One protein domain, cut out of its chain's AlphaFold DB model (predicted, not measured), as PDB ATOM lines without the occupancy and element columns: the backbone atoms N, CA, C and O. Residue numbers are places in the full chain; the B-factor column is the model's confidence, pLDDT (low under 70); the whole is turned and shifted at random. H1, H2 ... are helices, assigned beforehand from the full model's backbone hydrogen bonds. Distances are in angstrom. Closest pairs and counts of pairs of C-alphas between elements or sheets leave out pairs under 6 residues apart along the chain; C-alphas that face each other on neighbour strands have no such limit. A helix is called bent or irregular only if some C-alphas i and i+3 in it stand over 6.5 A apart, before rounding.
ATOM      1  N   VAL A  46     -21.477   9.410  19.218       66.06
ATOM      2  CA  VAL A  46     -21.942  10.640  19.865       66.06
ATOM      3  C   VAL A  46     -23.469  10.648  19.988       66.06
ATOM      4  O   VAL A  46     -23.977  10.859  21.085       66.06
ATOM      5  N   LYS A  47     -24.200  10.329  18.909       67.06
ATOM      6  CA  LYS A  47     -25.671  10.307  18.917       67.06
ATOM      7  C   LYS A  47     -26.208   9.190  19.812       67.06
ATOM      8  O   LYS A  47     -27.024   9.448  20.689       67.06
ATOM      9  N   LYS A  48     -25.677   7.974  19.661       72.75
ATOM     10  CA  LYS A  48     -26.076   6.830  20.492       72.75
ATOM     11  C   LYS A  48     -25.737   7.038  21.975       72.75
ATOM     12  O   LYS A  48     -26.509   6.661  22.848       72.75
ATOM     13  N   ASN A  49     -24.606   7.672  22.279       77.19
ATOM     14  CA  ASN A  49     -24.216   8.015  23.648       77.19
ATOM     15  C   ASN A  49     -25.115   9.104  24.240       77.19
ATOM     16  O   ASN A  49     -25.401   9.051  25.435       77.19
ATOM     17  N   LEU A  50     -25.554  10.079  23.440       80.38
ATOM     18  CA  LEU A  50     -26.527  11.085  23.864       80.38
ATOM     19  C   LEU A  50     -27.863  10.426  24.224       80.38
ATOM     20  O   LEU A  50     -28.366  10.652  25.321       80.38
ATOM     21  N   GLU A  51     -28.381   9.557  23.352       81.38
ATOM     22  CA  GLU A  51     -29.619   8.794  23.579       81.38
ATOM     23  C   GLU A  51     -29.541   7.967  24.874       81.38
ATOM     24  O   GLU A  51     -30.376   8.128  25.762       81.38
ATOM     25  N   LEU A  52     -28.474   7.180  25.054       83.31
ATOM     26  CA  LEU A  52     -28.253   6.393  26.277       83.31
ATOM     27  C   LEU A  52     -28.136   7.267  27.537       83.31
ATOM     28  O   LEU A  52     -28.613   6.903  28.615       83.31
ATOM     29  N   THR A  53     -27.485   8.426  27.426       86.31
ATOM     30  CA  THR A  53     -27.335   9.354  28.558       86.31
ATOM     31  C   THR A  53     -28.674   9.984  28.926       86.31
ATOM     32  O   THR A  53     -28.968  10.134  30.114       86.31
ATOM     33  N   PHE A  54     -29.500  10.306  27.931       88.38
ATOM     34  CA  PHE A  54     -30.851  10.816  28.128       88.38
ATOM     35  C   PHE A  54     -31.756   9.782  28.806       88.38
ATOM     36  O   PHE A  54     -32.357  10.093  29.834       88.38
ATOM     37  N   GLU A  55     -31.790   8.541  28.313       92.12
ATOM     38  CA  GLU A  55     -32.564   7.450  28.925       92.12
ATOM     39  C   GLU A  55     -32.204   7.279  30.403       92.12
ATOM     40  O   GLU A  55     -33.072   7.283  31.282       92.12
ATOM     41  N   ARG A  56     -30.900   7.240  30.705       92.94
ATOM     42  CA  ARG A  56     -30.425   7.136  32.083       92.94
ATOM     43  C   ARG A  56     -30.812   8.346  32.933       92.94
ATOM     44  O   ARG A  56     -31.102   8.189  34.120       92.94
ATOM     45  N   CYS A  57     -30.807   9.546  32.357       91.00
ATOM     46  CA  CYS A  57     -31.237  10.758  33.045       91.00
ATOM     47  C   CYS A  57     -32.708  10.660  33.478       91.00
ATOM     48  O   CYS A  57     -33.029  10.974  34.625       91.00
ATOM     49  N   ILE A  58     -33.582  10.151  32.605       93.19
ATOM     50  CA  ILE A  58     -35.004   9.947  32.907       93.19
ATOM     51  C   ILE A  58     -35.205   8.909  34.016       93.19
ATOM     52  O   ILE A  58     -36.003   9.134  34.928       93.19
ATOM     53  N   GLU A  59     -34.466   7.797  33.999       94.62
ATOM     54  CA  GLU A  59     -34.538   6.794  35.071       94.62
ATOM     55  C   GLU A  59     -34.157   7.372  36.439       94.62
ATOM     56  O   GLU A  59     -34.827   7.127  37.446       94.62
ATOM     57  N   VAL A  60     -33.072   8.146  36.478       93.12
ATOM     58  CA  VAL A  60     -32.591   8.784  37.704       93.12
ATOM     59  C   VAL A  60     -33.602   9.816  38.198       93.12
ATOM     60  O   VAL A  60     -33.961   9.778  39.374       93.12
ATOM     61  N   ALA A  61     -34.126  10.663  37.309       90.94
ATOM     62  CA  ALA A  61     -35.164  11.632  37.647       90.94
ATOM     63  C   ALA A  61     -36.407  10.936  38.219       90.94
ATOM     64  O   ALA A  61     -36.861  11.273  39.311       90.94
ATOM     65  N   LYS A  62     -36.907   9.883  37.560       92.56
ATOM     66  CA  LYS A  62     -38.049   9.092  38.042       92.56
ATOM     67  C   LYS A  62     -37.833   8.574  39.466       92.56
ATOM     68  O   LYS A  62     -38.755   8.629  40.279       92.56
ATOM     69  N   ASN A  63     -36.633   8.091  39.777       93.44
ATOM     70  CA  ASN A  63     -36.311   7.581  41.108       93.44
ATOM     71  C   ASN A  63     -36.174   8.694  42.157       93.44
ATOM     72  O   ASN A  63     -36.599   8.499  43.295       93.44
ATOM     73  N   GLN A  64     -35.613   9.848  41.786       91.19
ATOM     74  CA  GLN A  64     -35.407  10.980  42.692       91.19
ATOM     75  C   GLN A  64     -36.713  11.723  43.006       91.19
ATOM     76  O   GLN A  64     -37.048  11.899  44.176       91.19
ATOM     77  N   VAL A  65     -37.480  12.121  41.984       91.62
ATOM     78  CA  VAL A  65     -38.679  12.963  42.158       91.62
ATOM     79  C   VAL A  65     -39.997  12.188  42.139       91.62
ATOM     80  O   VAL A  65     -41.016  12.710  42.586       91.62
ATOM     81  N   GLY A  66     -40.024  10.924  41.705       91.50
ATOM     82  CA  GLY A  66     -41.279  10.178  41.541       91.50
ATOM     83  C   GLY A  66     -42.104  10.039  42.827       91.50
ATOM     84  O   GLY A  66     -43.327  10.182  42.801       91.50
ATOM     85  N   ARG A  67     -41.447   9.821  43.976       92.06
ATOM     86  CA  ARG A  67     -42.136   9.779  45.281       92.06
ATOM     87  C   ARG A  67     -42.695  11.146  45.676       92.06
ATOM     88  O   ARG A  67     -43.805  11.208  46.198       92.06
ATOM     89  N   ALA A  68     -41.962  12.221  45.386       91.75
ATOM     90  CA  ALA A  68     -42.399  13.584  45.666       91.75
ATOM     91  C   ALA A  68     -43.608  13.978  44.801       91.75
ATOM     92  O   ALA A  68     -44.578  14.520  45.320       91.75
ATOM     93  N   ILE A  69     -43.616  13.606  43.516       93.12
ATOM     94  CA  ILE A  69     -44.765  13.820  42.621       93.12
ATOM     95  C   ILE A  69     -46.002  13.062  43.125       93.12
ATOM     96  O   ILE A  69     -47.107  13.603  43.115       93.12
ATOM     97  N   ASN A  70     -45.846  11.821  43.596       93.12
ATOM     98  CA  ASN A  70     -46.960  11.065  44.177       93.12
ATOM     99  C   ASN A  70     -47.498  11.719  45.458       93.12
ATOM    100  O   ASN A  70     -48.712  11.766  45.653       93.12
ATOM    101  N   ALA A  71     -46.616  12.255  46.305       92.69
ATOM    102  CA  ALA A  71     -47.023  13.023  47.478       92.69
ATOM    103  C   ALA A  71     -47.798  14.289  47.073       92.69
ATOM    104  O   ALA A  71     -48.873  14.536  47.612       92.69
ATOM    105  N   ALA A  72     -47.317  15.033  46.072       91.44
ATOM    106  CA  ALA A  72     -47.992  16.224  45.562       91.44
ATOM    107  C   ALA A  72     -49.390  15.909  45.002       91.44
ATOM    108  O   ALA A  72     -50.343  16.611  45.323       91.44
ATOM    109  N   LYS A  73     -49.546  14.809  44.254       92.50
ATOM    110  CA  LYS A  73     -50.861  14.338  43.776       92.50
ATOM    111  C   LYS A  73     -51.833  14.018  44.911       92.50
ATOM    112  O   LYS A  73     -53.019  14.296  44.792       92.50
ATOM    113  N   SER A  74     -51.332  13.420  45.991       93.50
ATOM    114  CA  SER A  74     -52.143  13.087  47.166       93.50
ATOM    115  C   SER A  74     -52.560  14.338  47.947       93.50
ATOM    116  O   SER A  74     -53.703  14.452  48.377       93.50
ATOM    117  N   MET A  75     -51.643  15.301  48.102       93.56
ATOM    118  CA  MET A  75     -51.890  16.549  48.834       93.56
ATOM    119  C   MET A  75     -52.724  17.560  48.041       93.56
ATOM    120  O   MET A  75     -53.467  18.337  48.638       93.56
ATOM    121  N   PHE A  76     -52.645  17.536  46.708       93.06
ATOM    122  CA  PHE A  76     -53.370  18.450  45.822       93.06
ATOM    123  C   PHE A  76     -54.198  17.694  44.765       93.06
ATOM    124  O   PHE A  76     -53.880  17.770  43.579       93.06
ATOM    125  N   PRO A  77     -55.296  17.009  45.146       90.62
ATOM    126  CA  PRO A  77     -56.107  16.228  44.202       90.62
ATOM    127  C   PRO A  77     -56.789  17.069  43.118       90.62
ATOM    128  O   PRO A  77     -57.159  16.547  42.073       90.62
ATOM    129  N   GLN A  78     -56.975  18.362  43.392       92.75
ATOM    130  CA  GLN A  78     -57.701  19.292  42.524       92.75
ATOM    131  C   GLN A  78     -56.823  19.883  41.416       92.75
ATOM    132  O   GLN A  78     -57.351  20.477  40.482       92.75
ATOM    133  N   LYS A  79     -55.495  19.772  41.552       91.62
ATOM    134  CA  LYS A  79     -54.548  20.327  40.587       91.62
ATOM    135  C   LYS A  79     -54.377  19.392  39.402       91.62
ATOM    136  O   LYS A  79     -54.288  18.172  39.570       91.62
ATOM    137  N   ASP A  80     -54.260  19.972  38.214       92.94
ATOM    138  CA  ASP A  80     -53.930  19.194  37.025       92.94
ATOM    139  C   ASP A  80     -52.471  18.710  37.068       92.94
ATOM    140  O   ASP A  80     -51.603  19.259  37.753       92.94
ATOM    141  N   ARG A  81     -52.171  17.663  36.296       89.12
ATOM    142  CA  ARG A  81     -50.819  17.116  36.174       89.12
ATOM    143  C   ARG A  81     -49.808  18.182  35.744       89.12
ATOM    144  O   ARG A  81     -48.681  18.145  36.232       89.12
ATOM    145  N   SER A  82     -50.204  19.107  34.873       91.38
ATOM    146  CA  SER A  82     -49.342  20.189  34.382       91.38
ATOM    147  C   SER A  82     -48.964  21.156  35.506       91.38
ATOM    148  O   SER A  82     -47.800  21.503  35.667       91.38
ATOM    149  N   GLU A  83     -49.929  21.506  36.358       92.31
ATOM    150  CA  GLU A  83     -49.700  22.380  37.512       92.31
ATOM    151  C   GLU A  83     -48.821  21.715  38.570       92.31
ATOM    152  O   GLU A  83     -48.043  22.388  39.236       92.31
ATOM    153  N   ILE A  84     -48.935  20.392  38.735       92.62
ATOM    154  CA  ILE A  84     -48.061  19.637  39.637       92.62
ATOM    155  C   ILE A  84     -46.631  19.617  39.098       92.62
ATOM    156  O   ILE A  84     -45.706  19.785  39.883       92.62
ATOM    157  N   LEU A  85     -46.432  19.418  37.790       90.81
ATOM    158  CA  LEU A  85     -45.095  19.417  37.183       90.81
ATOM    159  C   LEU A  85     -44.406  20.776  37.320       90.81
ATOM    160  O   LEU A  85     -43.251  20.803  37.734       90.81
ATOM    161  N   ALA A  86     -45.141  21.871  37.113       92.31
ATOM    162  CA  ALA A  86     -44.633  23.230  37.299       92.31
ATOM    163  C   ALA A  86     -44.097  23.493  38.723       92.31
ATOM    164  O   ALA A  86     -43.237  24.343  38.910       92.31
ATOM    165  N   MET A  87     -44.549  22.749  39.743       90.56
ATOM    166  CA  MET A  87     -44.014  22.869  41.112       90.56
ATOM    167  C   MET A  87     -42.611  22.260  41.278       90.56
ATOM    168  O   MET A  87     -41.964  22.512  42.291       90.56
ATOM    169  N   PHE A  88     -42.172  21.417  40.340       89.00
ATOM    170  CA  PHE A  88     -40.863  20.753  40.353       89.00
ATOM    171  C   PHE A  88     -39.914  21.284  39.273       89.00
ATOM    172  O   PHE A  88     -38.762  20.850  39.219       89.00
ATOM    173  N   GLU A  89     -40.386  22.183  38.411       88.44
ATOM    174  CA  GLU A  89     -39.546  22.888  37.450       88.44
ATOM    175  C   GLU A  89     -38.628  23.860  38.200       88.44
ATOM    176  O   GLU A  89     -39.031  24.502  39.170       88.44
ATOM    177  N   ALA A  90     -37.360  23.906  37.797       87.19
ATOM    178  CA  ALA A  90     -36.413  24.863  38.351       87.19
ATOM    179  C   ALA A  90     -36.667  26.250  37.746       87.19
ATOM    180  O   ALA A  90     -37.114  26.352  36.608       87.19
ATOM    181  N   ASP A  91     -36.269  27.309  38.451       89.69
ATOM    182  CA  ASP A  91     -36.367  28.690  37.948       89.69
ATOM    183  C   ASP A  91     -35.454  28.968  36.729       89.69
ATOM    184  O   ASP A  91     -35.472  30.062  36.169       89.69
ATOM    185  N   HIS A  92     -34.616  28.001  36.341       87.19
ATOM    186  CA  HIS A  92     -33.630  28.117  35.271       87.19
ATOM    187  C   HIS A  92     -33.814  27.040  34.188       87.19
ATOM    188  O   HIS A  92     -34.117  25.882  34.482       87.19
ATOM    189  N   ASP A  93     -33.464  27.371  32.944       84.75
ATOM    190  CA  ASP A  93     -33.568  26.466  31.783       84.75
ATOM    191  C   ASP A  93     -32.322  25.584  31.559       84.75
ATOM    192  O   ASP A  93     -32.057  25.090  30.461       84.75
ATOM    193  N   LEU A  94     -31.500  25.402  32.596       80.75
ATOM    194  CA  LEU A  94     -30.264  24.633  32.490       80.75
ATOM    195  C   LEU A  94     -30.546  23.137  32.311       80.75
ATOM    196  O   LEU A  94     -31.244  22.506  33.106       80.75
ATOM    197  N   LEU A  95     -29.913  22.546  31.298       82.56
ATOM    198  CA  LEU A  95     -29.910  21.101  31.113       82.56
ATOM    199  C   LEU A  95     -29.014  20.413  32.155       82.56
ATOM    200  O   LEU A  95     -28.030  20.994  32.626       82.56
ATOM    201  N   PRO A  96     -29.274  19.133  32.474       84.88
ATOM    202  CA  PRO A  96     -28.356  18.337  33.275       84.88
ATOM    203  C   PRO A  96     -26.941  18.379  32.691       84.88
ATOM    204  O   PRO A  96     -26.754  18.162  31.495       84.88
ATOM    205  N   LYS A  97     -25.925  18.566  33.542       80.00
ATOM    206  CA  LYS A  97     -24.511  18.710  33.137       80.00
ATOM    207  C   LYS A  97     -24.033  17.622  32.165       80.00
ATOM    208  O   LYS A  97     -23.267  17.898  31.250       80.00
ATOM    209  N   ARG A  98     -24.528  16.388  32.321       75.69
ATOM    210  CA  ARG A  98     -24.185  15.237  31.462       75.69
ATOM    211  C   ARG A  98     -24.787  15.297  30.054       75.69
ATOM    212  O   ARG A  98     -24.295  14.590  29.187       75.69
ATOM    213  N   LEU A  99     -25.831  16.096  29.853       81.06
ATOM    214  CA  LEU A  99     -26.456  16.372  28.559       81.06
ATOM    215  C   LEU A  99     -26.011  17.710  27.952       81.06
ATOM    216  O   LEU A  99     -26.490  18.075  26.882       81.06
ATOM    217  N   SER A 100     -25.116  18.448  28.615       78.50
ATOM    218  CA  SER A 100     -24.604  19.705  28.071       78.50
ATOM    219  C   SER A 100     -23.848  19.475  26.757       78.50
ATOM    220  O   SER A 100     -23.211  18.436  26.555       78.50
ATOM    221  N   LEU A 101     -23.915  20.457  25.854       71.38
ATOM    222  CA  LEU A 101     -23.276  20.374  24.535       71.38
ATOM    223  C   LEU A 101     -21.757  20.168  24.636       71.38
ATOM    224  O   LEU A 101     -21.184  19.465  23.806       71.38
ATOM    225  N   GLU A 102     -21.127  20.701  25.681       71.06
ATOM    226  CA  GLU A 102     -19.683  20.607  25.940       71.06
ATOM    227  C   GLU A 102     -19.181  19.160  26.088       71.06
ATOM    228  O   GLU A 102     -18.009  18.866  25.841       71.06
ATOM    229  N   VAL A 103     -20.062  18.236  26.491       74.75
ATOM    230  CA  VAL A 103     -19.737  16.806  26.636       74.75
ATOM    231  C   VAL A 103     -19.630  16.132  25.264       74.75
ATOM    232  O   VAL A 103     -18.856  15.188  25.095       74.75
ATOM    233  N   TYR A 104     -20.386  16.610  24.273       71.31
ATOM    234  CA  TYR A 104     -20.522  15.958  22.968       71.31
ATOM    235  C   TYR A 104     -19.811  16.698  21.831       71.31
ATOM    236  O   TYR A 104     -19.509  16.071  20.813       71.31
ATOM    237  N   SER A 105     -19.523  17.992  21.994       68.12
ATOM    238  CA  SER A 105     -18.803  18.799  21.010       68.12
ATOM    239  C   SER A 105     -17.493  19.340  21.568       68.12
ATOM    240  O   SER A 105     -17.475  20.053  22.567       68.12
ATOM    241  N   CYS A 106     -16.394  19.069  20.860       64.50
ATOM    242  CA  CYS A 106     -15.104  19.676  21.172       64.50
ATOM    243  C   CYS A 106     -15.081  21.186  20.893       64.50
ATOM    244  O   CYS A 106     -14.276  21.876  21.505       64.50
ATOM    245  N   THR A 107     -15.924  21.702  19.985       71.75
ATOM    246  CA  THR A 107     -15.979  23.147  19.679       71.75
ATOM    247  C   THR A 107     -16.575  23.945  20.825       71.75
ATOM    248  O   THR A 107     -16.121  25.045  21.104       71.75
ATOM    249  N   GLU A 108     -17.563  23.362  21.504       71.56
ATOM    250  CA  GLU A 108     -18.266  23.997  22.620       71.56
ATOM    251  C   GLU A 108     -17.564  23.740  23.958       71.56
ATOM    252  O   GLU A 108     -17.947  24.298  24.983       71.56
ATOM    253  N   ASN A 109     -16.537  22.889  23.980       72.62
ATOM    254  CA  ASN A 109     -15.794  22.590  25.190       72.62
ATOM    255  C   ASN A 109     -14.714  23.652  25.423       72.62
ATOM    256  O   ASN A 109     -13.632  23.603  24.842       72.62
ATOM    257  N   HIS A 110     -15.014  24.604  26.305       71.50
ATOM    258  CA  HIS A 110     -14.134  25.726  26.643       71.50
ATOM    259  C   HIS A 110     -13.218  25.430  27.842       71.50
ATOM    260  O   HIS A 110     -12.706  26.352  28.481       71.50
ATOM    261  N   ALA A 111     -13.015  24.157  28.200       69.88
ATOM    262  CA  ALA A 111     -12.137  23.813  29.311       69.88
ATOM    263  C   ALA A 111     -10.692  24.257  29.000       69.88
ATOM    264  O   ALA A 111     -10.134  23.832  27.984       69.88
ATOM    265  N   PRO A 112     -10.053  25.072  29.864       69.12
ATOM    266  CA  PRO A 112      -8.697  25.541  29.616       69.12
ATOM    267  C   PRO A 112      -7.732  24.358  29.576       69.12
ATOM    268  O   PRO A 112      -7.834  23.418  30.384       69.12
TER     269      PRO A 112
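Overview. This is residues 46 to 112 of the 166 residues of an uncharacterized protein of Neisseria flavescens NRL30031/H210 (UniProt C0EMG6). One long bent helix, H1, runs along most of the length of a rod, and the rest of the chain folds back beside it as a loose return strip. The short helix H2 packs on arm H1b near one end, residues 89 to 95 stand free, and the tiny helix H3 comes near the first residue of H1 at the other end. The printed part has 67 residues with three named helices, in the order H1, H2, H3, and no named strand; the class is all helix. It is only just loose, close to extended, with a radius of gyration of the C-alphas of 16.0 A, and spans 49 by 23 by 17 A.

Along the chain. H1, residues 46 to 75, was assigned as one helix by its hydrogen bonds but is bent: C-alphas 64 and 67 are 7.3 A apart. Its arm H1a, residues 46 to 64, begins at C-alpha 46 (-21.942, 10.640, 19.865) and is 26.5 A long. Arm H1b, residues 67 to 75, is 12.4 A long and ends at C-alpha 75 (-51.890, 16.549, 48.834). H2, residues 81 to 86, is 8.8 A long. H3, residues 101 to 104, ends at C-alpha 104 (-20.522, 15.958, 22.968).

Arrangement. H1a and H1b stand at a steep tilt of 48 degrees. H1b and H2 touch, opposite ways at a steep tilt of 63 degrees; their closest C-alphas, of Ala 72 and Ile 84, are 6.8 A apart. H1a and H3 are close but not clearly touching, the closest C-alphas, of Val 46 and Tyr 104, being 6.3 A apart. H2 and H3 are apart. In H1a, H1b and H2 every O i to N i+4 pair is within hydrogen-bond range; H3 is too short for such a pair.

Size, cuts and confidence. The C-alphas farthest apart, of Gln 78 and Pro 112, are 51.1 A apart. The printed part has no cut. The link from H1 to H2 is tight, and that from H2 to H3, 14 residues, is long. The model's pLDDT is under 70 at residues 46 to 47, 105 to 106 and 111 to 112.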